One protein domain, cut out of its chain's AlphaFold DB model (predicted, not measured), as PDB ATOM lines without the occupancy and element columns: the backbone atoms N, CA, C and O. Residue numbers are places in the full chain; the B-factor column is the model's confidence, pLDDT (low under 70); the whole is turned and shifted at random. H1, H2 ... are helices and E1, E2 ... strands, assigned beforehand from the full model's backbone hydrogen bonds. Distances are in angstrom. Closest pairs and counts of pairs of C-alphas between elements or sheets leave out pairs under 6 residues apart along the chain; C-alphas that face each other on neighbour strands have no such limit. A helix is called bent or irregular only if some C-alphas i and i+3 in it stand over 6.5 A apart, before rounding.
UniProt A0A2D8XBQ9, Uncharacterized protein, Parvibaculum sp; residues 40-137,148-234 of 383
ATOM      1  N   MET A  40      22.794   3.358 -31.352       98.25
ATOM      2  CA  MET A  40      21.824   4.404 -31.629       98.25
ATOM      3  C   MET A  40      20.611   3.823 -32.350       98.25
ATOM      4  O   MET A  40      20.746   3.185 -33.395       98.25
ATOM      5  N   LEU A  41      19.419   4.077 -31.816       97.44
ATOM      6  CA  LEU A  41      18.150   3.682 -32.417       97.44
ATOM      7  C   LEU A  41      17.336   4.930 -32.756       97.44
ATOM      8  O   LEU A  41      17.084   5.758 -31.893       97.44
ATOM      9  N   SER A  42      16.907   5.052 -34.007       96.88
ATOM     10  CA  SER A  42      16.074   6.142 -34.507       96.88
ATOM     11  C   SER A  42      14.710   5.606 -34.930       96.88
ATOM     12  O   SER A  42      14.608   4.834 -35.885       96.88
ATOM     13  N   VAL A  43      13.657   6.047 -34.243       94.94
ATOM     14  CA  VAL A  43      12.264   5.636 -34.453       94.94
ATOM     15  C   VAL A  43      11.500   6.774 -35.118       94.94
ATOM     16  O   VAL A  43      11.261   7.814 -34.504       94.94
ATOM     17  N   ALA A  44      11.116   6.592 -36.381       92.94
ATOM     18  CA  ALA A  44      10.519   7.656 -37.179       92.94
ATOM     19  C   ALA A  44       9.601   7.126 -38.280       92.94
ATOM     20  O   ALA A  44       9.984   6.247 -39.054       92.94
ATOM     21  N   LYS A  45       8.403   7.702 -38.414       90.75
ATOM     22  CA  LYS A  45       7.462   7.307 -39.468       90.75
ATOM     23  C   LYS A  45       7.976   7.696 -40.865       90.75
ATOM     24  O   LYS A  45       9.013   8.342 -41.042       90.75
ATOM     25  N   ARG A  46       7.288   7.208 -41.902       88.25
ATOM     26  CA  ARG A  46       7.654   7.503 -43.296       88.25
ATOM     27  C   ARG A  46       7.657   9.015 -43.517       88.25
ATOM     28  O   ARG A  46       6.754   9.700 -43.056       88.25
ATOM     29  N   MET A  47       8.660   9.498 -44.250       84.88
ATOM     30  CA  MET A  47       8.884  10.921 -44.547       84.88
ATOM     31  C   MET A  47       9.234  11.804 -43.330       84.88
ATOM     32  O   MET A  47       9.385  13.004 -43.496       84.88
ATOM     33  N   SER A  48       9.482  11.246 -42.138       87.38
ATOM     34  CA  SER A  48       9.908  12.017 -40.953       87.38
ATOM     35  C   SER A  48      11.391  12.446 -40.948       87.38
ATOM     36  O   SER A  48      11.874  12.912 -39.928       87.38
ATOM     37  N   GLY A  49      12.142  12.281 -42.043       90.06
ATOM     38  CA  GLY A  49      13.524  12.786 -42.161       90.06
ATOM     39  C   GLY A  49      14.639  11.946 -41.516       90.06
ATOM     40  O   GLY A  49      15.795  12.349 -41.581       90.06
ATOM     41  N   LYS A  50      14.346  10.759 -40.963       92.38
ATOM     42  CA  LYS A  50      15.318   9.919 -40.224       92.38
ATOM     43  C   LYS A  50      16.680   9.737 -40.909       92.38
ATOM     44  O   LYS A  50      17.699   9.980 -40.279       92.38
ATOM     45  N   THR A  51      16.718   9.357 -42.188       94.06
ATOM     46  CA  THR A  51      17.964   9.052 -42.910       94.06
ATOM     47  C   THR A  51      18.815  10.312 -43.071       94.06
ATOM     48  O   THR A  51      20.027  10.254 -42.892       94.06
ATOM     49  N   CYS A  52      18.168  11.463 -43.289       94.75
ATOM     50  CA  CYS A  52      18.798  12.781 -43.307       94.75
ATOM     51  C   CYS A  52      19.332  13.188 -41.922       94.75
ATOM     52  O   CYS A  52      20.443  13.695 -41.805       94.75
ATOM     53  N   SER A  53      18.579  12.963 -40.842       95.62
ATOM     54  CA  SER A  53      19.042  13.278 -39.481       95.62
ATOM     55  C   SER A  53      20.211  12.387 -39.047       95.62
ATOM     56  O   SER A  53      21.163  12.871 -38.436       95.62
ATOM     57  N   MET A  54      20.171  11.100 -39.402       96.94
ATOM     58  CA  MET A  54      21.235  10.125 -39.147       96.94
ATOM     59  C   MET A  54      22.498  10.427 -39.960       96.94
ATOM     60  O   MET A  54      23.598  10.396 -39.414       96.94
ATOM     61  N   SER A  55      22.375  10.777 -41.244       96.94
ATOM     62  CA  SER A  55      23.539  11.179 -42.038       96.94
ATOM     63  C   SER A  55      24.145  12.490 -41.533       96.94
ATOM     64  O   SER A  55      25.366  12.590 -41.442       96.94
ATOM     65  N   GLN A  56      23.331  13.461 -41.100       96.94
ATOM     66  CA  GLN A  56      23.818  14.672 -40.428       96.94
ATOM     67  C   GLN A  56      24.638  14.352 -39.170       96.94
ATOM     68  O   GLN A  56      25.678  14.972 -38.959       96.94
ATOM     69  N   PHE A  57      24.242  13.354 -38.371       97.69
ATOM     70  CA  PHE A  57      25.052  12.895 -37.238       97.69
ATOM     71  C   PHE A  57      26.427  12.363 -37.679       97.69
ATOM     72  O   PHE A  57      27.451  12.725 -37.094       97.69
ATOM     73  N   LEU A  58      26.472  11.560 -38.749       98.25
ATOM     74  CA  LEU A  58      27.734  11.091 -39.336       98.25
ATOM     75  C   LEU A  58      28.594  12.265 -39.836       98.25
ATOM     76  O   LEU A  58      29.802  12.272 -39.607       98.25
ATOM     77  N   HIS A  59      27.989  13.291 -40.447       98.00
ATOM     78  CA  HIS A  59      28.695  14.504 -40.886       98.00
ATOM     79  C   HIS A  59      29.270  15.312 -39.723       98.00
ATOM     80  O   HIS A  59      30.384  15.823 -39.839       98.00
ATOM     81  N   ILE A  60      28.565  15.398 -38.590       96.25
ATOM     82  CA  ILE A  60      29.087  16.018 -37.361       96.25
ATOM     83  C   ILE A  60      30.335  15.257 -36.889       96.25
ATOM     84  O   ILE A  60      31.389  15.865 -36.694       96.25
ATOM     85  N   LEU A  61      30.258  13.926 -36.792       95.62
ATOM     86  CA  LEU A  61      31.376  13.086 -36.349       95.62
ATOM     87  C   LEU A  61      32.582  13.138 -37.316       95.62
ATOM     88  O   LEU A  61      33.734  13.165 -36.875       95.62
ATOM     89  N   ASN A  62      32.322  13.226 -38.625       96.12
ATOM     90  CA  ASN A  62      33.329  13.434 -39.670       96.12
ATOM     91  C   ASN A  62      34.021  14.798 -39.534       96.12
ATOM     92  O   ASN A  62      35.246  14.878 -39.481       96.12
ATOM     93  N   LYS A  63      33.240  15.876 -39.384       94.94
ATOM     94  CA  LYS A  63      33.745  17.247 -39.200       94.94
ATOM     95  C   LYS A  63      34.596  17.398 -37.933       94.94
ATOM     96  O   LYS A  63      35.499  18.228 -37.900       94.94
ATOM     97  N   MET A  64      34.339  16.584 -36.911       92.00
ATOM     98  CA  MET A  64      35.147  16.501 -35.689       92.00
ATOM     99  C   MET A  64      36.470  15.728 -35.860       92.00
ATOM    100  O   MET A  64      37.250  15.657 -34.911       92.00
ATOM    101  N   GLY A  65      36.729  15.114 -37.022       91.38
ATOM    102  CA  GLY A  65      37.891  14.245 -37.245       91.38
ATOM    103  C   GLY A  65      37.835  12.936 -36.448       91.38
ATOM    104  O   GLY A  65      38.876  12.374 -36.103       91.38
ATOM    105  N   ARG A  66      36.622  12.478 -36.096       91.94
ATOM    106  CA  ARG A  66      36.365  11.306 -35.238       91.94
ATOM    107  C   ARG A  66      35.580  10.196 -35.951       91.94
ATOM    108  O   ARG A  66      35.074   9.309 -35.276       91.94
ATOM    109  N   LEU A  67      35.465  10.237 -37.279       96.31
ATOM    110  CA  LEU A  67      34.868   9.182 -38.102       96.31
ATOM    111  C   LEU A  67      35.881   8.735 -39.155       96.31
ATOM    112  O   LEU A  67      36.350   9.561 -39.930       96.31
ATOM    113  N   ASP A  68      36.208   7.443 -39.178       97.00
ATOM    114  CA  ASP A  68      37.250   6.884 -40.053       97.00
ATOM    115  C   ASP A  68      36.705   5.938 -41.129       97.00
ATOM    116  O   ASP A  68      37.357   5.739 -42.157       97.00
ATOM    117  N   ARG A  69      35.533   5.335 -40.883       97.75
ATOM    118  CA  ARG A  69      34.821   4.455 -41.819       97.75
ATOM    119  C   ARG A  69      33.326   4.387 -41.484       97.75
ATOM    120  O   ARG A  69      32.962   4.175 -40.325       97.75
ATOM    121  N   VAL A  70      32.469   4.535 -42.490       98.62
ATOM    122  CA  VAL A  70      31.023   4.273 -42.416       98.62
ATOM    123  C   VAL A  70      30.716   3.046 -43.254       98.62
ATOM    124  O   VAL A  70      31.008   3.049 -44.441       98.62
ATOM    125  N   ILE A  71      30.072   2.048 -42.655       98.69
ATOM    126  CA  ILE A  71      29.531   0.876 -43.351       98.69
ATOM    127  C   ILE A  71      28.010   1.022 -43.371       98.69
ATOM    128  O   ILE A  71      27.378   1.082 -42.317       98.69
ATOM    129  N   LEU A  72      27.406   1.117 -44.550       98.50
ATOM    130  CA  LEU A  72      25.969   1.307 -44.718       98.50
ATOM    131  C   LEU A  72      25.310  -0.003 -45.148       98.50
ATOM    132  O   LEU A  72      25.618  -0.549 -46.199       98.50
ATOM    133  N   VAL A  73      24.333  -0.464 -44.377       98.31
ATOM    134  CA  VAL A  73      23.413  -1.528 -44.778       98.31
ATOM    135  C   VAL A  73      22.085  -0.869 -45.133       98.31
ATOM    136  O   VAL A  73      21.439  -0.291 -44.258       98.31
ATOM    137  N   SER A  74      21.685  -0.899 -46.405       96.69
ATOM    138  CA  SER A  74      20.438  -0.259 -46.846       96.69
ATOM    139  C   SER A  74      19.918  -0.831 -48.169       96.69
ATOM    140  O   SER A  74      20.650  -0.801 -49.154       96.69
ATOM    141  N   PRO A  75      18.639  -1.251 -48.252       94.81
ATOM    142  CA  PRO A  75      17.999  -1.621 -49.517       94.81
ATOM    143  C   PRO A  75      17.594  -0.401 -50.371       94.81
ATOM    144  O   PRO A  75      16.944  -0.559 -51.403       94.81
ATOM    145  N   THR A  76      17.879   0.830 -49.926       92.62
ATOM    146  CA  THR A  76      17.445   2.076 -50.587       92.62
ATOM    147  C   THR A  76      18.586   3.061 -50.855       92.62
ATOM    148  O   THR A  76      18.314   4.192 -51.271       92.62
ATOM    149  N   TYR A  77      19.848   2.645 -50.672       94.25
ATOM    150  CA  TYR A  77      21.028   3.508 -50.811       94.25
ATOM    151  C   TYR A  77      21.049   4.309 -52.118       94.25
ATOM    152  O   TYR A  77      21.247   5.522 -52.077       94.25
ATOM    153  N   GLU A  78      20.765   3.669 -53.255       92.44
ATOM    154  CA  GLU A  78      20.776   4.297 -54.585       92.44
ATOM    155  C   GLU A  78      19.909   5.567 -54.676       92.44
ATOM    156  O   GLU A  78      20.298   6.544 -55.310       92.44
ATOM    157  N   ASN A  79      18.774   5.613 -53.968       91.75
ATOM    158  CA  ASN A  79      17.895   6.790 -53.937       91.75
ATOM    159  C   ASN A  79      18.381   7.877 -52.955       91.75
ATOM    160  O   ASN A  79      17.987   9.040 -53.045       91.75
ATOM    161  N   ASN A  80      19.239   7.498 -52.006       91.81
ATOM    162  CA  ASN A  80      19.625   8.274 -50.826       91.81
ATOM    163  C   ASN A  80      21.115   8.680 -50.805       91.81
ATOM    164  O   ASN A  80      21.531   9.361 -49.868       91.81
ATOM    165  N   LYS A  81      21.922   8.330 -51.826       94.50
ATOM    166  CA  LYS A  81      23.386   8.577 -51.876       94.50
ATOM    167  C   LYS A  81      23.803   9.999 -51.509       94.50
ATOM    168  O   LYS A  81      24.811  10.203 -50.836       94.50
ATOM    169  N   HIS A  82      23.008  10.986 -51.923       95.06
ATOM    170  CA  HIS A  82      23.260  12.407 -51.686       95.06
ATOM    171  C   HIS A  82      23.437  12.758 -50.197       95.06
ATOM    172  O   HIS A  82      24.219  13.653 -49.884       95.06
ATOM    173  N   TYR A  83      22.795  12.024 -49.282       95.75
ATOM    174  CA  TYR A  83      22.971  12.192 -47.837       95.75
ATOM    175  C   TYR A  83      24.360  11.780 -47.331       95.75
ATOM    176  O   TYR A  83      24.813  12.304 -46.316       95.75
ATOM    177  N   PHE A  84      25.040  10.859 -48.016       96.75
ATOM    178  CA  PHE A  84      26.304  10.259 -47.575       96.75
ATOM    179  C   PHE A  84      27.542  10.878 -48.244       96.75
ATOM    180  O   PHE A  84      28.672  10.576 -47.859       96.75
ATOM    181  N   LYS A  85      27.349  11.776 -49.218       95.94
ATOM    182  CA  LYS A  85      28.428  12.437 -49.964       95.94
ATOM    183  C   LYS A  85      29.413  13.149 -49.026       95.94
ATOM    184  O   LYS A  85      29.037  14.094 -48.340       95.94
ATOM    185  N   GLY A  86      30.683  12.746 -49.067       95.81
ATOM    186  CA  GLY A  86      31.764  13.338 -48.265       95.81
ATOM    187  C   GLY A  86      32.027  12.653 -46.919       95.81
ATOM    188  O   GLY A  86      32.941  13.069 -46.210       95.81
ATOM    189  N   LEU A  87      31.272  11.606 -46.571       98.00
ATOM    190  CA  LEU A  87      31.627  10.688 -45.485       98.00
ATOM    191  C   LEU A  87      32.705   9.689 -45.949       98.00
ATOM    192  O   LEU A  87      32.791   9.414 -47.148       98.00
ATOM    193  N   PRO A  88      33.498   9.104 -45.030       97.31
ATOM    194  CA  PRO A  88      34.441   8.034 -45.353       97.31
ATOM    195  C   PRO A  88      33.690   6.708 -45.562       97.31
ATOM    196  O   PRO A  88      33.636   5.861 -44.673       97.31
ATOM    197  N   LEU A  89      33.064   6.570 -46.729       96.94
ATOM    198  CA  LEU A  89      32.285   5.413 -47.170       96.94
ATOM    199  C   LEU A  89      32.750   5.025 -48.578       96.94
ATOM    200  O   LEU A  89      32.634   5.832 -49.500       96.94
ATOM    201  N   ASN A  90      33.280   3.816 -48.748       95.62
ATOM    202  CA  ASN A  90      33.598   3.263 -50.064       95.62
ATOM    203  C   ASN A  90      32.347   2.580 -50.643       95.62
ATOM    204  O   ASN A  90      31.899   1.576 -50.099       95.62
ATOM    205  N   GLU A  91      31.784   3.090 -51.744       94.12
ATOM    206  CA  GLU A  91      30.545   2.536 -52.321       94.12
ATOM    207  C   GLU A  91      30.646   1.049 -52.711       94.12
ATOM    208  O   GLU A  91      29.631   0.359 -52.692       94.12
ATOM    209  N   GLU A  92      31.841   0.537 -53.030       93.12
ATOM    210  CA  GLU A  92      32.035  -0.856 -53.463       93.12
ATOM    211  C   GLU A  92      32.230  -1.840 -52.294       93.12
ATOM    212  O   GLU A  92      31.857  -3.009 -52.399       93.12
ATOM    213  N   GLU A  93      32.814  -1.385 -51.180       94.69
ATOM    214  CA  GLU A  93      33.143  -2.234 -50.018       94.69
ATOM    215  C   GLU A  93      32.183  -2.056 -48.836       94.69
ATOM    216  O   GLU A  93      31.902  -3.010 -48.107       94.69
ATOM    217  N   ASP A  94      31.722  -0.825 -48.616       97.56
ATOM    218  CA  ASP A  94      31.036  -0.406 -47.396       97.56
ATOM    219  C   ASP A  94      29.515  -0.313 -47.555       97.56
ATOM    220  O   ASP A  94      28.812  -0.195 -46.552       97.56
ATOM    221  N   VAL A  95      28.985  -0.376 -48.780       98.00
ATOM    222  CA  VAL A  95      27.537  -0.441 -49.031       98.00
ATOM    223  C   VAL A  95      27.117  -1.898 -49.173       98.00
ATOM    224  O   VAL A  95      27.495  -2.596 -50.110       98.00
ATOM    225  N   LEU A  96      26.315  -2.367 -48.221       98.25
ATOM    226  CA  LEU A  96      25.896  -3.758 -48.114       98.25
ATOM    227  C   LEU A  96      24.383  -3.895 -48.301       98.25
ATOM    228  O   LEU A  96      23.580  -3.237 -47.636       98.25
ATOM    229  N   GLU A  97      23.986  -4.851 -49.137       97.25
ATOM    230  CA  GLU A  97      22.609  -5.348 -49.160       97.25
ATOM    231  C   GLU A  97      22.232  -5.971 -47.799       97.25
ATOM    232  O   GLU A  97      23.077  -6.601 -47.150       97.25
ATOM    233  N   PRO A  98      20.969  -5.861 -47.343       96.75
ATOM    234  CA  PRO A  98      20.539  -6.299 -46.017       96.75
ATOM    235  C   PRO A  98      20.270  -7.817 -45.955       96.75
ATOM    236  O   PRO A  98      19.173  -8.288 -45.623       96.75
ATOM    237  N   THR A  99      21.299  -8.597 -46.277       97.38
ATOM    238  CA  THR A  99      21.325 -10.065 -46.286       97.38
ATOM    239  C   THR A  99      21.613 -10.658 -44.897       97.38
ATOM    240  O   THR A  99      21.960  -9.948 -43.953       97.38
ATOM    241  N   LEU A 100      21.466 -11.984 -44.745       96.94
ATOM    242  CA  LEU A 100      21.713 -12.690 -43.469       96.94
ATOM    243  C   LEU A 100      23.123 -12.446 -42.901       96.94
ATOM    244  O   LEU A 100      23.286 -12.361 -41.686       96.94
ATOM    245  N   ASP A 101      24.110 -12.341 -43.791       97.75
ATOM    246  CA  ASP A 101      25.545 -12.233 -43.521       97.75
ATOM    247  C   ASP A 101      26.056 -10.781 -43.438       97.75
ATOM    248  O   ASP A 101      27.250 -10.566 -43.238       97.75
ATOM    249  N   ALA A 102      25.185  -9.769 -43.564       98.12
ATOM    250  CA  ALA A 102      25.586  -8.357 -43.504       98.12
ATOM    251  C   ALA A 102      26.307  -8.009 -42.185       98.12
ATOM    252  O   ALA A 102      27.341  -7.344 -42.190       98.12
ATOM    253  N   ALA A 103      25.819  -8.534 -41.055       98.00
ATOM    254  CA  ALA A 103      26.476  -8.378 -39.755       98.00
ATOM    255  C   ALA A 103      27.842  -9.095 -39.688       98.00
ATOM    256  O   ALA A 103      28.775  -8.574 -39.083       98.00
ATOM    257  N   ASP A 104      27.991 -10.256 -40.334       98.38
ATOM    258  CA  ASP A 104      29.266 -10.985 -40.366       98.38
ATOM    259  C   ASP A 104      30.308 -10.268 -41.237       98.38
ATOM    260  O   ASP A 104      31.484 -10.223 -40.878       98.38
ATOM    261  N   LYS A 105      29.879  -9.651 -42.346       98.38
ATOM    262  CA  LYS A 105      30.713  -8.769 -43.180       98.38
ATOM    263  C   LYS A 105      31.227  -7.567 -42.383       98.38
ATOM    264  O   LYS A 105      32.432  -7.341 -42.364       98.38
ATOM    265  N   ILE A 106      30.348  -6.864 -41.660       98.62
ATOM    266  CA  ILE A 106      30.735  -5.748 -40.775       98.62
ATOM    267  C   ILE A 106      31.754  -6.205 -39.725       98.62
ATOM    268  O   ILE A 106      32.779  -5.550 -39.547       98.62
ATOM    269  N   MET A 107      31.509  -7.337 -39.051       98.50
ATOM    270  CA  MET A 107      32.444  -7.857 -38.046       98.50
ATOM    271  C   MET A 107      33.827  -8.142 -38.642       98.50
ATOM    272  O   MET A 107      34.819  -7.722 -38.056       98.50
ATOM    273  N   ARG A 108      33.899  -8.755 -39.833       98.31
ATOM    274  CA  ARG A 108      35.168  -9.006 -40.539       98.31
ATOM    275  C   ARG A 108      35.897  -7.725 -40.934       98.31
ATOM    276  O   ARG A 108      37.113  -7.674 -40.797       98.31
ATOM    277  N   ILE A 109      35.179  -6.694 -41.388       97.88
ATOM    278  CA  ILE A 109      35.782  -5.387 -41.695       97.88
ATOM    279  C   ILE A 109      36.430  -4.811 -40.428       97.88
ATOM    280  O   ILE A 109      37.598  -4.444 -40.451       97.88
ATOM    281  N   VAL A 110      35.725  -4.805 -39.293       97.94
ATOM    282  CA  VAL A 110      36.249  -4.280 -38.015       97.94
ATOM    283  C   VAL A 110      37.387  -5.148 -37.447       97.94
ATOM    284  O   VAL A 110      38.296  -4.632 -36.798       97.94
ATOM    285  N   GLU A 111      37.379  -6.459 -37.698       97.88
ATOM    286  CA  GLU A 111      38.495  -7.364 -37.383       97.88
ATOM    287  C   GLU A 111      39.735  -7.091 -38.249       97.88
ATOM    288  O   GLU A 111      40.852  -7.128 -37.734       97.88
ATOM    289  N   GLU A 112      39.559  -6.734 -39.522       97.06
ATOM    290  CA  GLU A 112      40.652  -6.304 -40.397       97.06
ATOM    291  C   GLU A 112      41.222  -4.939 -39.970       97.06
ATOM    292  O   GLU A 112      42.437  -4.795 -39.855       97.06
ATOM    293  N   GLU A 113      40.368  -3.966 -39.623       96.56
ATOM    294  CA  GLU A 113      40.807  -2.687 -39.036       96.56
ATOM    295  C   GLU A 113      41.651  -2.903 -37.764       96.56
ATOM    296  O   GLU A 113      42.656  -2.222 -37.546       96.56
ATOM    297  N   ALA A 114      41.280  -3.884 -36.935       96.31
ATOM    298  CA  ALA A 114      42.037  -4.256 -35.743       96.31
ATOM    299  C   ALA A 114      43.395  -4.885 -36.072       96.31
ATOM    300  O   ALA A 114      44.378  -4.570 -35.403       96.31
ATOM    301  N   ARG A 115      43.460  -5.733 -37.107       97.12
ATOM    302  CA  ARG A 115      44.708  -6.343 -37.583       97.12
ATOM    303  C   ARG A 115      45.688  -5.282 -38.080       97.12
ATOM    304  O   ARG A 115      46.820  -5.251 -37.610       97.12
ATOM    305  N   VAL A 116      45.235  -4.382 -38.956       96.38
ATOM    306  CA  VAL A 116      46.053  -3.290 -39.514       96.38
ATOM    307  C   VAL A 116      46.553  -2.347 -38.413       96.38
ATOM    308  O   VAL A 116      47.718  -1.947 -38.413       96.38
ATOM    309  N   TYR A 117      45.701  -2.026 -37.434       95.81
ATOM    310  CA  TYR A 117      46.097  -1.240 -36.266       95.81
ATOM    311  C   TYR A 117      47.160  -1.962 -35.417       95.81
ATOM    312  O   TYR A 117      48.190  -1.372 -35.090       95.81
ATOM    313  N   GLN A 118      46.930  -3.235 -35.076       95.06
ATOM    314  CA  GLN A 118      47.845  -4.051 -34.273       95.06
ATOM    315  C   GLN A 118      49.224  -4.159 -34.947       95.06
ATOM    316  O   GLN A 118      50.237  -3.874 -34.307       95.06
ATOM    317  N   GLU A 119      49.253  -4.486 -36.242       95.25
ATOM    318  CA  GLU A 119      50.477  -4.610 -37.035       95.25
ATOM    319  C   GLU A 119      51.272  -3.298 -37.060       95.25
ATOM    320  O   GLU A 119      52.466  -3.301 -36.761       95.25
ATOM    321  N   PHE A 120      50.623  -2.155 -37.317       95.62
ATOM    322  CA  PHE A 120      51.299  -0.856 -37.263       95.62
ATOM    323  C   PHE A 120      51.930  -0.585 -35.890       95.62
ATOM    324  O   PHE A 120      53.064  -0.109 -35.816       95.62
ATOM    325  N   HIS A 121      51.227  -0.877 -34.791       93.56
ATOM    326  CA  HIS A 121      51.753  -0.641 -33.442       93.56
ATOM    327  C   HIS A 121      52.918  -1.575 -33.092       93.56
ATOM    328  O   HIS A 121      53.860  -1.142 -32.426       93.56
ATOM    329  N   GLU A 122      52.910  -2.818 -33.571       93.56
ATOM    330  CA  GLU A 122      54.025  -3.765 -33.431       93.56
ATOM    331  C   GLU A 122      55.244  -3.339 -34.262       93.56
ATOM    332  O   GLU A 122      56.347  -3.216 -33.720       93.56
ATOM    333  N   GLN A 123      55.043  -3.003 -35.540       92.62
ATOM    334  CA  GLN A 123      56.093  -2.474 -36.411       92.62
ATOM    335  C   GLN A 123      56.682  -1.166 -35.853       92.62
ATOM    336  O   GLN A 123      57.898  -0.990 -35.841       92.62
ATOM    337  N   MET A 124      55.855  -0.262 -35.312       93.75
ATOM    338  CA  MET A 124      56.317   0.973 -34.663       93.75
ATOM    339  C   MET A 124      57.102   0.719 -33.371       93.75
ATOM    340  O   MET A 124      58.044   1.463 -33.086       93.75
ATOM    341  N   LYS A 125      56.743  -0.305 -32.584       92.12
ATOM    342  CA  LYS A 125      57.512  -0.733 -31.400       92.12
ATOM    343  C   LYS A 125      58.896  -1.246 -31.830       92.12
ATOM    344  O   LYS A 125      59.897  -0.775 -31.290       92.12
ATOM    345  N   LEU A 126      58.964  -2.099 -32.856       89.06
ATOM    346  CA  LEU A 126      60.224  -2.598 -33.427       89.06
ATOM    347  C   LEU A 126      61.084  -1.472 -34.026       89.06
ATOM    348  O   LEU A 126      62.271  -1.376 -33.720       89.06
ATOM    349  N   TRP A 127      60.488  -0.577 -34.818       89.19
ATOM    350  CA  TRP A 127      61.174   0.571 -35.418       89.19
ATOM    351  C   TRP A 127      61.802   1.478 -34.349       89.19
ATOM    352  O   TRP A 127      62.976   1.834 -34.449       89.19
ATOM    353  N   ARG A 128      61.063   1.796 -33.274       89.62
ATOM    354  CA  ARG A 128      61.589   2.579 -32.138       89.62
ATOM    355  C   ARG A 128      62.765   1.885 -31.449       89.62
ATOM    356  O   ARG A 128      63.716   2.564 -31.071       89.62
ATOM    357  N   GLU A 129      62.718   0.563 -31.294       86.94
ATOM    358  CA  GLU A 129      63.804  -0.202 -30.674       86.94
ATOM    359  C   GLU A 129      65.062  -0.232 -31.556       86.94
ATOM    360  O   GLU A 129      66.159   0.011 -31.055       86.94
ATOM    361  N   ILE A 130      64.914  -0.407 -32.874       83.50
ATOM    362  CA  ILE A 130      66.021  -0.291 -33.841       83.50
ATOM    363  C   ILE A 130      66.665   1.101 -33.744       83.50
ATOM    364  O   ILE A 130      67.877   1.210 -33.544       83.50
ATOM    365  N   GLN A 131      65.864   2.173 -33.782       82.62
ATOM    366  CA  GLN A 131      66.361   3.546 -33.634       82.62
ATOM    367  C   GLN A 131      67.080   3.763 -32.286       82.62
ATOM    368  O   GLN A 131      68.136   4.400 -32.239       82.62
ATOM    369  N   ARG A 132      66.573   3.183 -31.187       82.94
ATOM    370  CA  ARG A 132      67.195   3.248 -29.851       82.94
ATOM    371  C   ARG A 132      68.537   2.515 -29.790       82.94
ATOM    372  O   ARG A 132      69.478   3.025 -29.178       82.94
ATOM    373  N   LEU A 133      68.637   1.326 -30.380       76.88
ATOM    374  CA  LEU A 133      69.877   0.545 -30.413       76.88
ATOM    375  C   LEU A 133      70.966   1.274 -31.209       76.88
ATOM    376  O   LEU A 133      72.108   1.347 -30.757       76.88
ATOM    377  N   ILE A 134      70.604   1.887 -32.339       70.31
ATOM    378  CA  ILE A 134      71.557   2.618 -33.182       70.31
ATOM    379  C   ILE A 134      71.967   3.947 -32.528       70.31
ATOM    380  O   ILE A 134      73.158   4.252 -32.474       70.31
ATOM    381  N   GLY A 135      71.031   4.689 -31.926       65.88
ATOM    382  CA  GLY A 135      71.339   5.910 -31.168       65.88
ATOM    383  C   GLY A 135      72.266   5.681 -29.962       65.88
ATOM    384  O   GLY A 135      73.033   6.568 -29.589       65.88
ATOM    385  N   ASN A 136      72.268   4.475 -29.382       62.88
ATOM    386  CA  ASN A 136      73.155   4.112 -28.272       62.88
ATOM    387  C   ASN A 136      74.578   3.693 -28.689       62.88
ATOM    388  O   ASN A 136      75.414   3.488 -27.806       62.88
ATOM    389  N   LYS A 137      74.914   3.650 -29.992       55.03
ATOM    390  CA  LYS A 137      76.281   3.356 -30.485       55.03
ATOM    391  C   LYS A 137      77.382   4.218 -29.846       55.03
ATOM    392  O   LYS A 137      78.530   3.788 -29.779       55.03
ATOM    393  N   LEU A 148      77.322  -2.049 -42.130       56.72
ATOM    394  CA  LEU A 148      76.122  -2.900 -42.073       56.72
ATOM    395  C   LEU A 148      74.904  -2.194 -41.455       56.72
ATOM    396  O   LEU A 148      73.770  -2.451 -41.841       56.72
ATOM    397  N   VAL A 149      75.126  -1.318 -40.474       58.00
ATOM    398  CA  VAL A 149      74.027  -0.586 -39.829       58.00
ATOM    399  C   VAL A 149      73.603   0.632 -40.642       58.00
ATOM    400  O   VAL A 149      72.424   0.969 -40.622       58.00
ATOM    401  N   ASP A 150      74.527   1.276 -41.351       58.56
ATOM    402  CA  ASP A 150      74.205   2.428 -42.193       58.56
ATOM    403  C   ASP A 150      73.473   1.967 -43.473       58.56
ATOM    404  O   ASP A 150      72.516   2.617 -43.894       58.56
ATOM    405  N   ASP A 151      73.805   0.780 -43.996       60.22
ATOM    406  CA  ASP A 151      73.030   0.083 -45.032       60.22
ATOM    407  C   ASP A 151      71.623  -0.282 -44.525       60.22
ATOM    408  O   ASP A 151      70.628   0.045 -45.170       60.22
ATOM    409  N   VAL A 152      71.495  -0.893 -43.337       61.19
ATOM    410  CA  VAL A 152      70.176  -1.203 -42.742       61.19
ATOM    411  C   VAL A 152      69.360   0.073 -42.471       61.19
ATOM    412  O   VAL A 152      68.151   0.079 -42.693       61.19
ATOM    413  N   MET A 153      69.996   1.175 -42.061       56.62
ATOM    414  CA  MET A 153      69.331   2.471 -41.859       56.62
ATOM    415  C   MET A 153      68.710   3.037 -43.139       56.62
ATOM    416  O   MET A 153      67.645   3.643 -43.065       56.62
ATOM    417  N   GLN A 154      69.330   2.822 -44.304       58.84
ATOM    418  CA  GLN A 154      68.770   3.259 -45.590       58.84
ATOM    419  C   GLN A 154      67.522   2.465 -46.015       58.84
ATOM    420  O   GLN A 154      66.796   2.920 -46.892       58.84
ATOM    421  N   HIS A 155      67.257   1.306 -45.397       62.09
ATOM    422  CA  HIS A 155      66.228   0.356 -45.838       62.09
ATOM    423  C   HIS A 155      65.098   0.115 -44.814       62.09
ATOM    424  O   HIS A 155      64.129  -0.571 -45.132       62.09
ATOM    425  N   VAL A 156      65.184   0.661 -43.593       73.56
ATOM    426  CA  VAL A 156      64.132   0.530 -42.564       73.56
ATOM    427  C   VAL A 156      63.288   1.805 -42.505       73.56
ATOM    428  O   VAL A 156      63.482   2.689 -41.664       73.56
ATOM    429  N   GLU A 157      62.322   1.888 -43.420       84.44
ATOM    430  CA  GLU A 157      61.335   2.966 -43.448       84.44
ATOM    431  C   GLU A 157      60.503   3.017 -42.157       84.44
ATOM    432  O   GLU A 157      60.277   2.016 -41.472       84.44
ATOM    433  N   LYS A 158      60.032   4.217 -41.804       89.94
ATOM    434  CA  LYS A 158      59.132   4.399 -40.664       89.94
ATOM    435  C   LYS A 158      57.739   3.864 -41.029       89.94
ATOM    436  O   LYS A 158      57.157   4.384 -41.982       89.94
ATOM    437  N   PRO A 159      57.161   2.926 -40.255       93.00
ATOM    438  CA  PRO A 159      55.812   2.428 -40.507       93.00
ATOM    439  C   PRO A 159      54.781   3.558 -40.576       93.00
ATOM    440  O   PRO A 159      54.865   4.554 -39.847       93.00
ATOM    441  N   THR A 160      53.778   3.385 -41.434       93.81
ATOM    442  CA  THR A 160      52.664   4.325 -41.601       93.81
ATOM    443  C   THR A 160      51.331   3.621 -41.359       93.81
ATOM    444  O   THR A 160      51.216   2.405 -41.482       93.81
ATOM    445  N   HIS A 161      50.313   4.387 -40.970       94.12
ATOM    446  CA  HIS A 161      48.954   3.894 -40.765       94.12
ATOM    447  C   HIS A 161      47.975   4.905 -41.340       94.12
ATOM    448  O   HIS A 161      48.129   6.106 -41.105       94.12
ATOM    449  N   LYS A 162      46.942   4.419 -42.035       93.06
ATOM    450  CA  LYS A 162      45.920   5.249 -42.692       93.06
ATOM    451  C   LYS A 162      45.222   6.253 -41.761       93.06
ATOM    452  O   LYS A 162      44.813   7.309 -42.223       93.06
ATOM    453  N   TYR A 163      45.172   5.978 -40.454       92.62
ATOM    454  CA  TYR A 163      44.614   6.882 -39.437       92.62
ATOM    455  C   TYR A 163      45.681   7.483 -38.500       92.62
ATOM    456  O   TYR A 163      45.423   7.740 -37.325       92.62
ATOM    457  N   GLY A 164      46.924   7.646 -38.972       90.56
ATOM    458  CA  GLY A 164      48.006   8.304 -38.219       90.56
ATOM    459  C   GLY A 164      48.398   7.595 -36.915       90.56
ATOM    460  O   GLY A 164      48.864   8.228 -35.973       90.56
ATOM    461  N   GLY A 165      48.159   6.284 -36.834       90.81
ATOM    462  CA  GLY A 165      48.362   5.474 -35.626       90.81
ATOM    463  C   GLY A 165      47.276   5.589 -34.549       90.81
ATOM    464  O   GLY A 165      47.353   4.883 -33.541       90.81
ATOM    465  N   ARG A 166      46.242   6.414 -34.756       91.31
ATOM    466  CA  ARG A 166      45.057   6.453 -33.889       91.31
ATOM    467  C   ARG A 166      44.204   5.196 -34.097       91.31
ATOM    468  O   ARG A 166      44.145   4.642 -35.194       91.31
ATOM    469  N   LYS A 167      43.525   4.772 -33.029       91.62
ATOM    470  CA  LYS A 167      42.482   3.740 -33.056       91.62
ATOM    471  C   LYS A 167      41.322   4.196 -33.968       91.62
ATOM    472  O   LYS A 167      40.791   5.282 -33.708       91.62
ATOM    473  N   PRO A 168      40.950   3.439 -35.018       94.25
ATOM    474  CA  PRO A 168      39.850   3.810 -35.906       94.25
ATOM    475  C   PRO A 168      38.493   3.865 -35.201       94.25
ATOM    476  O   PRO A 168      38.207   3.067 -34.309       94.25
ATOM    477  N   VAL A 169      37.637   4.781 -35.654       96.12
ATOM    478  CA  VAL A 169      36.218   4.865 -35.305       96.12
ATOM    479  C   VAL A 169      35.385   4.423 -36.503       96.12
ATOM    480  O   VAL A 169      35.259   5.142 -37.498       96.12
ATOM    481  N   VAL A 170      34.795   3.235 -36.376       98.12
ATOM    482  CA  VAL A 170      33.906   2.641 -37.378       98.12
ATOM    483  C   VAL A 170      32.454   2.795 -36.936       98.12
ATOM    484  O   VAL A 170      32.112   2.521 -35.778       98.12
ATOM    485  N   VAL A 171      31.584   3.201 -37.861       98.69
ATOM    486  CA  VAL A 171      30.131   3.243 -37.654       98.69
ATOM    487  C   VAL A 171      29.450   2.351 -38.683       98.69
ATOM    488  O   VAL A 171      29.652   2.534 -39.878       98.69
ATOM    489  N   ALA A 172      28.621   1.409 -38.232       98.69
ATOM    490  CA  ALA A 172      27.742   0.641 -39.106       98.69
ATOM    491  C   ALA A 172      26.304   1.162 -38.988       98.69
ATOM    492  O   ALA A 172      25.724   1.160 -37.899       98.69
ATOM    493  N   PHE A 173      25.729   1.609 -40.100       98.62
ATOM    494  CA  PHE A 173      24.396   2.197 -40.163       98.62
ATOM    495  C   PHE A 173      23.440   1.289 -40.939       98.62
ATOM    496  O   PHE A 173      23.660   0.999 -42.107       98.62
ATOM    497  N   PHE A 174      22.371   0.849 -40.284       97.69
ATOM    498  CA  PHE A 174      21.286   0.072 -40.866       97.69
ATOM    499  C   PHE A 174      20.104   1.001 -41.163       97.69
ATOM    500  O   PHE A 174      19.329   1.343 -40.264       97.69
ATOM    501  N   ASP A 175      19.970   1.409 -42.422       95.62
ATOM    502  CA  ASP A 175      18.902   2.290 -42.898       95.62
ATOM    503  C   ASP A 175      17.794   1.480 -43.585       95.62
ATOM    504  O   ASP A 175      18.060   0.603 -44.401       95.62
ATOM    505  N   ASP A 176      16.542   1.719 -43.190       91.31
ATOM    506  CA  ASP A 176      15.328   1.051 -43.698       91.31
ATOM    507  C   ASP A 176      15.366  -0.496 -43.793       91.31
ATOM    508  O   ASP A 176      14.616  -1.130 -44.535       91.31
ATOM    509  N   CYS A 177      16.180  -1.135 -42.952       92.38
ATOM    510  CA  CYS A 177      16.401  -2.583 -42.940       92.38
ATOM    511  C   CYS A 177      15.310  -3.422 -42.231       92.38
ATOM    512  O   CYS A 177      15.478  -4.632 -42.061       92.38
ATOM    513  N   GLN A 178      14.184  -2.845 -41.799       89.56
ATOM    514  CA  GLN A 178      13.115  -3.635 -41.168       89.56
ATOM    515  C   GLN A 178      12.479  -4.625 -42.160       89.56
ATOM    516  O   GLN A 178      12.331  -4.327 -43.339       89.56
ATOM    517  N   ASN A 179      12.088  -5.808 -41.673       87.81
ATOM    518  CA  ASN A 179      11.633  -6.963 -42.478       87.81
ATOM    519  C   ASN A 179      12.659  -7.562 -43.466       87.81
ATOM    520  O   ASN A 179      12.321  -8.502 -44.183       87.81
ATOM    521  N   THR A 180      13.907  -7.090 -43.491       92.75
ATOM    522  CA  THR A 180      14.971  -7.688 -44.316       92.75
ATOM    523  C   THR A 180      15.588  -8.928 -43.660       92.75
ATOM    524  O   THR A 180      15.380  -9.208 -42.473       92.75
ATOM    525  N   ALA A 181      16.400  -9.673 -44.415       94.31
ATOM    526  CA  ALA A 181      17.106 -10.841 -43.895       94.31
ATOM    527  C   ALA A 181      18.116 -10.473 -42.788       94.31
ATOM    528  O   ALA A 181      18.225 -11.215 -41.806       94.31
ATOM    529  N   ALA A 182      18.767  -9.307 -42.884       94.56
ATOM    530  CA  ALA A 182      19.666  -8.769 -41.859       94.56
ATOM    531  C   ALA A 182      18.995  -8.573 -40.486       94.56
ATOM    532  O   ALA A 182      19.676  -8.616 -39.470       94.56
ATOM    533  N   PHE A 183      17.668  -8.401 -40.435       92.50
ATOM    534  CA  PHE A 183      16.900  -8.268 -39.187       92.50
ATOM    535  C   PHE A 183      16.243  -9.575 -38.718       92.50
ATOM    536  O   PHE A 183      15.546  -9.599 -37.701       92.50
ATOM    537  N   SER A 184      16.460 -10.681 -39.431       90.12
ATOM    538  CA  SER A 184      15.933 -11.986 -39.034       90.12
ATOM    539  C   SER A 184      16.661 -12.553 -37.809       90.12
ATOM    540  O   SER A 184      17.843 -12.290 -37.579       90.12
ATOM    541  N   THR A 185      15.984 -13.433 -37.070       89.31
ATOM    542  CA  THR A 185      16.549 -14.175 -35.924       89.31
ATOM    543  C   THR A 185      17.675 -15.146 -36.293       89.31
ATOM    544  O   THR A 185      18.308 -15.700 -35.399       89.31
ATOM    545  N   LYS A 186      17.924 -15.368 -37.592       91.38
ATOM    546  CA  LYS A 186      19.027 -16.192 -38.113       91.38
ATOM    547  C   LYS A 186      20.298 -15.387 -38.403       91.38
ATOM    548  O   LYS A 186      21.330 -15.993 -38.659       91.38
ATOM    549  N   SER A 187      20.213 -14.057 -38.414       94.44
ATOM    550  CA  SER A 187      21.361 -13.175 -38.633       94.44
ATOM    551  C   SER A 187      22.220 -13.045 -37.373       94.44
ATOM    552  O   SER A 187      21.718 -13.105 -36.245       94.44
ATOM    553  N   SER A 188      23.503 -12.735 -37.553       96.31
ATOM    554  CA  SER A 188      24.400 -12.371 -36.450       96.31
ATOM    555  C   SER A 188      24.129 -10.972 -35.866       96.31
ATOM    556  O   SER A 188      24.856 -10.547 -34.972       96.31
ATOM    557  N   LEU A 189      23.095 -10.238 -36.309       96.19
ATOM    558  CA  LEU A 189      22.874  -8.835 -35.926       96.19
ATOM    559  C   LEU A 189      22.728  -8.646 -34.408       96.19
ATOM    560  O   LEU A 189      23.359  -7.764 -33.828       96.19
ATOM    561  N   SER A 190      21.954  -9.508 -33.741       95.44
ATOM    562  CA  SER A 190      21.804  -9.468 -32.275       95.44
ATOM    563  C   SER A 190      23.114  -9.775 -31.538       95.44
ATOM    564  O   SER A 190      23.409  -9.152 -30.521       95.44
ATOM    565  N   TYR A 191      23.922 -10.700 -32.063       96.62
ATOM    566  CA  TYR A 191      25.233 -11.046 -31.505       96.62
ATOM    567  C   TYR A 191      26.232  -9.890 -31.662       96.62
ATOM    568  O   TYR A 191      26.883  -9.504 -30.689       96.62
ATOM    569  N   MET A 192      26.291  -9.294 -32.859       97.81
ATOM    570  CA  MET A 192      27.101  -8.111 -33.149       97.81
ATOM    571  C   MET A 192      26.700  -6.937 -32.252       97.81
ATOM    572  O   MET A 192      27.574  -6.264 -31.716       97.81
ATOM    573  N   THR A 193      25.398  -6.740 -32.017       97.44
ATOM    574  CA  THR A 193      24.887  -5.681 -31.130       97.44
ATOM    575  C   THR A 193      25.419  -5.826 -29.707       97.44
ATOM    576  O   THR A 193      26.017  -4.894 -29.182       97.44
ATOM    577  N   ILE A 194      25.273  -7.006 -29.093       96.50
ATOM    578  CA  ILE A 194      25.758  -7.258 -27.722       96.50
ATOM    579  C   ILE A 194      27.280  -7.070 -27.634       96.50
ATOM    580  O   ILE A 194      27.802  -6.566 -26.641       96.50
ATOM    581  N   LYS A 195      28.015  -7.483 -28.674       96.00
ATOM    582  CA  LYS A 195      29.481  -7.439 -28.697       96.00
ATOM    583  C   LYS A 195      30.069  -6.186 -29.336       96.00
ATOM    584  O   LYS A 195      31.283  -6.152 -29.502       96.00
ATOM    585  N   HIS A 196      29.279  -5.158 -29.650       96.38
ATOM    586  CA  HIS A 196      29.720  -4.061 -30.520       96.38
ATOM    587  C   HIS A 196      31.002  -3.351 -30.034       96.38
ATOM    588  O   HIS A 196      31.844  -2.966 -30.838       96.38
ATOM    589  N   ARG A 197      31.218  -3.275 -28.712       94.38
ATOM    590  CA  ARG A 197      32.424  -2.706 -28.070       94.38
ATOM    591  C   ARG A 197      33.678  -3.586 -28.163       94.38
ATOM    592  O   ARG A 197      34.785  -3.097 -27.964       94.38
ATOM    593  N   HIS A 198      33.510  -4.879 -28.434       94.25
ATOM    594  CA  HIS A 198      34.513  -5.942 -28.277       94.25
ATOM    595  C   HIS A 198      34.926  -6.629 -29.591       94.25
ATOM    596  O   HIS A 198      35.700  -7.590 -29.560       94.25
ATOM    597  N   ILE A 199      34.397  -6.175 -30.731       95.81
ATOM    598  CA  ILE A 199      34.778  -6.647 -32.071       95.81
ATOM    599  C   ILE A 199      36.132  -6.035 -32.454       95.81
ATOM    600  O   ILE A 199      36.439  -4.910 -32.057       95.81
ATOM    601  N   GLY A 200      36.947  -6.788 -33.198       95.44
ATOM    602  CA  GLY A 200      38.290  -6.362 -33.582       95.44
ATOM    603  C   GLY A 200      39.207  -6.218 -32.368       95.44
ATOM    604  O   GLY A 200      39.570  -5.108 -31.984       95.44
ATOM    605  N   LYS A 201      39.529  -7.339 -31.715       94.12
ATOM    606  CA  LYS A 201      40.397  -7.361 -30.527       94.12
ATOM    607  C   LYS A 201      41.837  -6.987 -30.873       94.12
ATOM    608  O   LYS A 201      42.359  -7.415 -31.896       94.12
ATOM    609  N   THR A 202      42.477  -6.259 -29.970       91.38
ATOM    610  CA  THR A 202      43.877  -5.830 -30.044       91.38
ATOM    611  C   THR A 202      44.557  -6.070 -28.693       91.38
ATOM    612  O   THR A 202      43.905  -6.352 -27.686       91.38
ATOM    613  N   SER A 203      45.880  -5.930 -28.642       87.94
ATOM    614  CA  SER A 203      46.653  -5.953 -27.389       87.94
ATOM    615  C   SER A 203      46.285  -4.825 -26.410       87.94
ATOM    616  O   SER A 203      46.517  -4.955 -25.213       87.94
ATOM    617  N   GLU A 204      45.664  -3.754 -26.910       84.00
ATOM    618  CA  GLU A 204      45.243  -2.560 -26.162       84.00
ATOM    619  C   GLU A 204      43.694  -2.480 -26.074       84.00
ATOM    620  O   GLU A 204      43.103  -1.409 -25.948       84.00
ATOM    621  N   GLY A 205      43.010  -3.633 -26.167       89.06
ATOM    622  CA  GLY A 205      41.558  -3.768 -26.016       89.06
ATOM    623  C   GLY A 205      40.853  -4.251 -27.287       89.06
ATOM    624  O   GLY A 205      40.970  -5.411 -27.683       89.06
ATOM    625  N   SER A 206      40.039  -3.390 -27.891       92.94
ATOM    626  CA  SER A 206      39.270  -3.698 -29.105       92.94
ATOM    627  C   SER A 206      38.876  -2.429 -29.851       92.94
ATOM    628  O   SER A 206      38.554  -1.431 -29.205       92.94
ATOM    629  N   ILE A 207      38.880  -2.462 -31.187       94.94
ATOM    630  CA  ILE A 207      38.442  -1.350 -32.048       94.94
ATOM    631  C   ILE A 207      36.984  -0.997 -31.750       94.94
ATOM    632  O   ILE A 207      36.683   0.141 -31.389       94.94
ATOM    633  N   GLY A 208      36.112  -2.006 -31.800       95.62
ATOM    634  CA  GLY A 208      34.672  -1.850 -31.653       95.62
ATOM    635  C   GLY A 208      34.009  -1.170 -32.854       95.62
ATOM    636  O   GLY A 208      34.651  -0.721 -33.798       95.62
ATOM    637  N   VAL A 209      32.684  -1.108 -32.821       97.75
ATOM    638  CA  VAL A 209      31.860  -0.472 -33.852       97.75
ATOM    639  C   VAL A 209      30.691   0.242 -33.190       97.75
ATOM    640  O   VAL A 209      30.079  -0.281 -32.255       97.75
ATOM    641  N   SER A 210      30.388   1.454 -33.649       98.25
ATOM    642  CA  SER A 210      29.146   2.129 -33.264       98.25
ATOM    643  C   SER A 210      28.036   1.699 -34.211       98.25
ATOM    644  O   SER A 210      28.252   1.625 -35.418       98.25
ATOM    645  N   LEU A 211      26.857   1.396 -33.681       98.62
ATOM    646  CA  LEU A 211      25.744   0.865 -34.461       98.62
ATOM    647  C   LEU A 211      24.635   1.910 -34.542       98.62
ATOM    648  O   LEU A 211      24.237   2.450 -33.516       98.62
ATOM    649  N   MET A 212      24.136   2.192 -35.743       98.62
ATOM    650  CA  MET A 212      22.996   3.083 -35.978       98.62
ATOM    651  C   MET A 212      21.860   2.307 -36.641       98.62
ATOM    652  O   MET A 212      22.094   1.540 -37.573       98.62
ATOM    653  N   TYR A 213      20.628   2.531 -36.193       97.44
ATOM    654  CA  TYR A 213      19.434   1.841 -36.677       97.44
ATOM    655  C   TYR A 213      18.330   2.852 -37.011       97.44
ATOM    656  O   TYR A 213      17.746   3.426 -36.097       97.44
ATOM    657  N   ALA A 214      18.016   3.073 -38.293       95.25
ATOM    658  CA  ALA A 214      16.914   3.950 -38.710       95.25
ATOM    659  C   ALA A 214      15.666   3.141 -39.075       95.25
ATOM    660  O   ALA A 214      15.646   2.361 -40.029       95.25
ATOM    661  N   CYS A 215      14.605   3.306 -38.289       91.62
ATOM    662  CA  CYS A 215      13.509   2.349 -38.213       91.62
ATOM    663  C   CYS A 215      12.144   3.048 -38.164       91.62
ATOM    664  O   CYS A 215      12.001   4.139 -37.621       91.62
ATOM    665  N   GLN A 216      11.130   2.417 -38.759       89.81
ATOM    666  CA  GLN A 216       9.770   2.947 -38.872       89.81
ATOM    667  C   GLN A 216       8.871   2.579 -37.691       89.81
ATOM    668  O   GLN A 216       8.011   3.371 -37.303       89.81
ATOM    669  N   ASN A 217       9.056   1.385 -37.125       88.25
ATOM    670  CA  ASN A 217       8.260   0.888 -36.005       88.25
ATOM    671  C   ASN A 217       9.174   0.321 -34.917       88.25
ATOM    672  O   ASN A 217      10.006  -0.539 -35.212       88.25
ATOM    673  N   TYR A 218       8.992   0.770 -33.674       90.00
ATOM    674  CA  TYR A 218       9.753   0.307 -32.508       90.00
ATOM    675  C   TYR A 218       9.465  -1.174 -32.224       90.00
ATOM    676  O   TYR A 218      10.372  -2.004 -32.113       90.00
ATOM    677  N   THR A 219       8.178  -1.525 -32.234       85.81
ATOM    678  CA  THR A 219       7.666  -2.889 -32.073       85.81
ATOM    679  C   THR A 219       6.630  -3.222 -33.140       85.81
ATOM    680  O   THR A 219       5.798  -2.388 -33.488       85.81
ATOM    681  N   SER A 220       6.612  -4.473 -33.594       78.31
ATOM    682  CA  SER A 220       5.512  -5.057 -34.366       78.31
ATOM    683  C   SER A 220       5.519  -6.580 -34.204       78.31
ATOM    684  O   SER A 220       6.544  -7.159 -33.841       78.31
ATOM    685  N   ALA A 221       4.382  -7.233 -34.470       68.19
ATOM    686  CA  ALA A 221       4.237  -8.690 -34.335       68.19
ATOM    687  C   ALA A 221       5.203  -9.482 -35.245       68.19
ATOM    688  O   ALA A 221       5.653 -10.567 -34.889       68.19
ATOM    689  N   SER A 222       5.558  -8.908 -36.395       65.38
ATOM    690  CA  SER A 222       6.650  -9.333 -37.271       65.38
ATOM    691  C   SER A 222       7.387  -8.094 -37.797       65.38
ATOM    692  O   SER A 222       6.767  -7.058 -38.040       65.38
ATOM    693  N   GLY A 223       8.717  -8.166 -37.921       69.19
ATOM    694  CA  GLY A 223       9.543  -7.084 -38.490       69.19
ATOM    695  C   GLY A 223       9.965  -5.947 -37.553       69.19
ATOM    696  O   GLY A 223      10.664  -5.032 -37.994       69.19
ATOM    697  N   GLY A 224       9.552  -5.984 -36.285       78.50
ATOM    698  CA  GLY A 224       9.908  -4.976 -35.284       78.50
ATOM    699  C   GLY A 224      11.386  -5.039 -34.907       78.50
ATOM    700  O   GLY A 224      12.097  -5.973 -35.280       78.50
ATOM    701  N   ILE A 225      11.860  -4.059 -34.140       89.38
ATOM    702  CA  ILE A 225      13.261  -4.041 -33.707       89.38
ATOM    703  C   ILE A 225      13.488  -5.139 -32.665       89.38
ATOM    704  O   ILE A 225      12.760  -5.168 -31.668       89.38
ATOM    705  N   PRO A 226      14.464  -6.052 -32.859       89.69
ATOM    706  CA  PRO A 226      14.803  -7.067 -31.870       89.69
ATOM    707  C   PRO A 226      15.008  -6.454 -30.483       89.69
ATOM    708  O   PRO A 226      15.720  -5.457 -30.348       89.69
ATOM    709  N   LYS A 227      14.436  -7.069 -29.438       89.50
ATOM    710  CA  LYS A 227      14.577  -6.581 -28.051       89.50
ATOM    711  C   LYS A 227      16.048  -6.441 -27.633       89.50
ATOM    712  O   LYS A 227      16.378  -5.532 -26.882       89.50
ATOM    713  N   THR A 228      16.932  -7.271 -28.188       91.56
ATOM    714  CA  THR A 228      18.389  -7.164 -28.040       91.56
ATOM    715  C   THR A 228      18.938  -5.794 -28.441       91.56
ATOM    716  O   THR A 228      19.817  -5.285 -27.759       91.56
ATOM    717  N   ILE A 229      18.429  -5.184 -29.516       94.00
ATOM    718  CA  ILE A 229      18.875  -3.861 -29.972       94.00
ATOM    719  C   ILE A 229      18.344  -2.774 -29.042       94.00
ATOM    720  O   ILE A 229      19.119  -1.952 -28.560       94.00
ATOM    721  N   ARG A 230      17.046  -2.814 -28.721       93.44
ATOM    722  CA  ARG A 230      16.411  -1.820 -27.841       93.44
ATOM    723  C   ARG A 230      17.062  -1.806 -26.454       93.44
ATOM    724  O   ARG A 230      17.550  -0.774 -26.023       93.44
ATOM    725  N   GLY A 231      17.230  -2.977 -25.834       92.19
ATOM    726  CA  GLY A 231      17.878  -3.124 -24.523       92.19
ATOM    727  C   GLY A 231      19.402  -2.928 -24.490       92.19
ATOM    728  O   GLY A 231      19.979  -2.999 -23.412       92.19
ATOM    729  N   ASN A 232      20.065  -2.711 -25.634       94.25
ATOM    730  CA  ASN A 232      21.468  -2.265 -25.693       94.25
ATOM    731  C   ASN A 232      21.597  -0.821 -26.217       94.25
ATOM    732  O   ASN A 232      22.716  -0.343 -26.386       94.25
ATOM    733  N   THR A 233      20.486  -0.134 -26.501       95.88
ATOM    734  CA  THR A 233      20.497   1.235 -27.033       95.88
ATOM    735  C   THR A 233      21.055   2.196 -25.987       95.88
ATOM    736  O   THR A 233      20.580   2.241 -24.860       95.88
ATOM    737  N   THR A 234      22.057   2.982 -26.377       95.94
ATOM    738  CA  THR A 234      22.646   4.048 -25.555       95.94
ATOM    739  C   THR A 234      22.216   5.441 -26.014       95.94
ATOM    740  O   THR A 234      22.312   6.383 -25.239       95.94
TER     741      THR A 234
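Overview. This is residues 40 to 137 and 148 to 234 of the 383 residues of an uncharacterized protein of Parvibaculum sp (UniProt A0A2D8XBQ9). A small sheet of four parallel strands has H1 over one face and the first part of the very long helix H3, residues 102 to 113, over the other; the rest of H3 runs on far past the sheet as an arm. H4 is near the far end of H3, and the chain returns through residues 156 to 169 to the sheet, while H2 packs on H1, and H5 and H6 pack on each other. The printed part has 185 residues, with six named helices and four named strands in the order E1 H1 E2 H2 H3 H4 E3 H5 E4 H6; the sheet's order is E1 E4 E3 E2, and the class is mixed, helices and strands. The whole is loose, with a radius of gyration of the C-alphas of 20.1 A, and a rod of 72 by 31 by 26 A.

Arrangement. In the sheet, E4, residues 210 to 215, and E3, residues 170 to 175, are inner strands, with N 172 and O 210 2.8 A apart. E1, residues 40 to 43, is the edge strand beside E4, with N 42 and O 213 at 2.8 A. E2, residues 69 to 73, is the edge strand beside E3, with N 73 and O 173 at 2.8 A. H1, residues 50 to 63, is over E4 and E3 and runs along the strands at a height over the sheet of 9.4 A. H3, residues 102 to 137, is on the opposite face, over E3 and E2, at a height of 11.2 A and also along the strands: three layers, helices on both faces of a sheet. Two strand-helix-strand units, two parallel strands with a helix between, have right-handed crossovers: E1, H1, E2, split by E4 and E3, and E3, H5, E4, where H5 is residues 189 to 194. With its residues 51 to 56 alone H1 touches H2, residues 77 to 83, closest at C-alphas 55 and 83, 5.9 A, at a steep tilt of 50 degrees. H2 is irregular: C-alphas 79 and 82 are 8.1 A apart. With residues 103 to 107 alone H3 only just touches H5, with 3 pairs of C-alphas within 8 A, the closest those of Ala 103 and Leu 189, 5.3 A. H5 touches H6, residues 227 to 230, closest at C-alphas 190 and 228, 5.9 A; H6 only grazes the sheet. H4, residues 148 to 155, is close to H3 but not clearly touching, closest at C-alphas 134 and 149, 7.8 A. Every O i to N i+4 pair is within hydrogen-bond range in H1 and H5, against 31 of 32 in H3, 3 of 4 in H4 and 1 of 3 in H2, which has 2 of 4 O i to N i+3 pairs; H6 is too short for an i+4 pair.

Along the chain. E4 measures 16.4 A from first to last C-alpha, E3 16.0 A, E2 13.2 A and H1 19.9 A. H3 measures 53.6 A, from C-alpha 102 at (25.586, -8.357, -43.504) to C-alpha 137 at (76.281, 3.356, -30.485). E1 begins with C-alpha 40 at (21.824, 4.404, -31.629).

Size, cuts and confidence. The two C-alphas farthest apart are those of Lys 137 and Ala 221, 73.1 A. Residues 138 to 147 are not printed, and C-alphas 137 and 148 are 13.2 A apart across this cut. The links H2 to H3, H4 to E3, E3 to H5, H5 to E4 and E4 to H6 are long. The mean pLDDT of the printed part is 91.2, and residues 135 to 137, 148 to 155 and 221 to 223 are under 70.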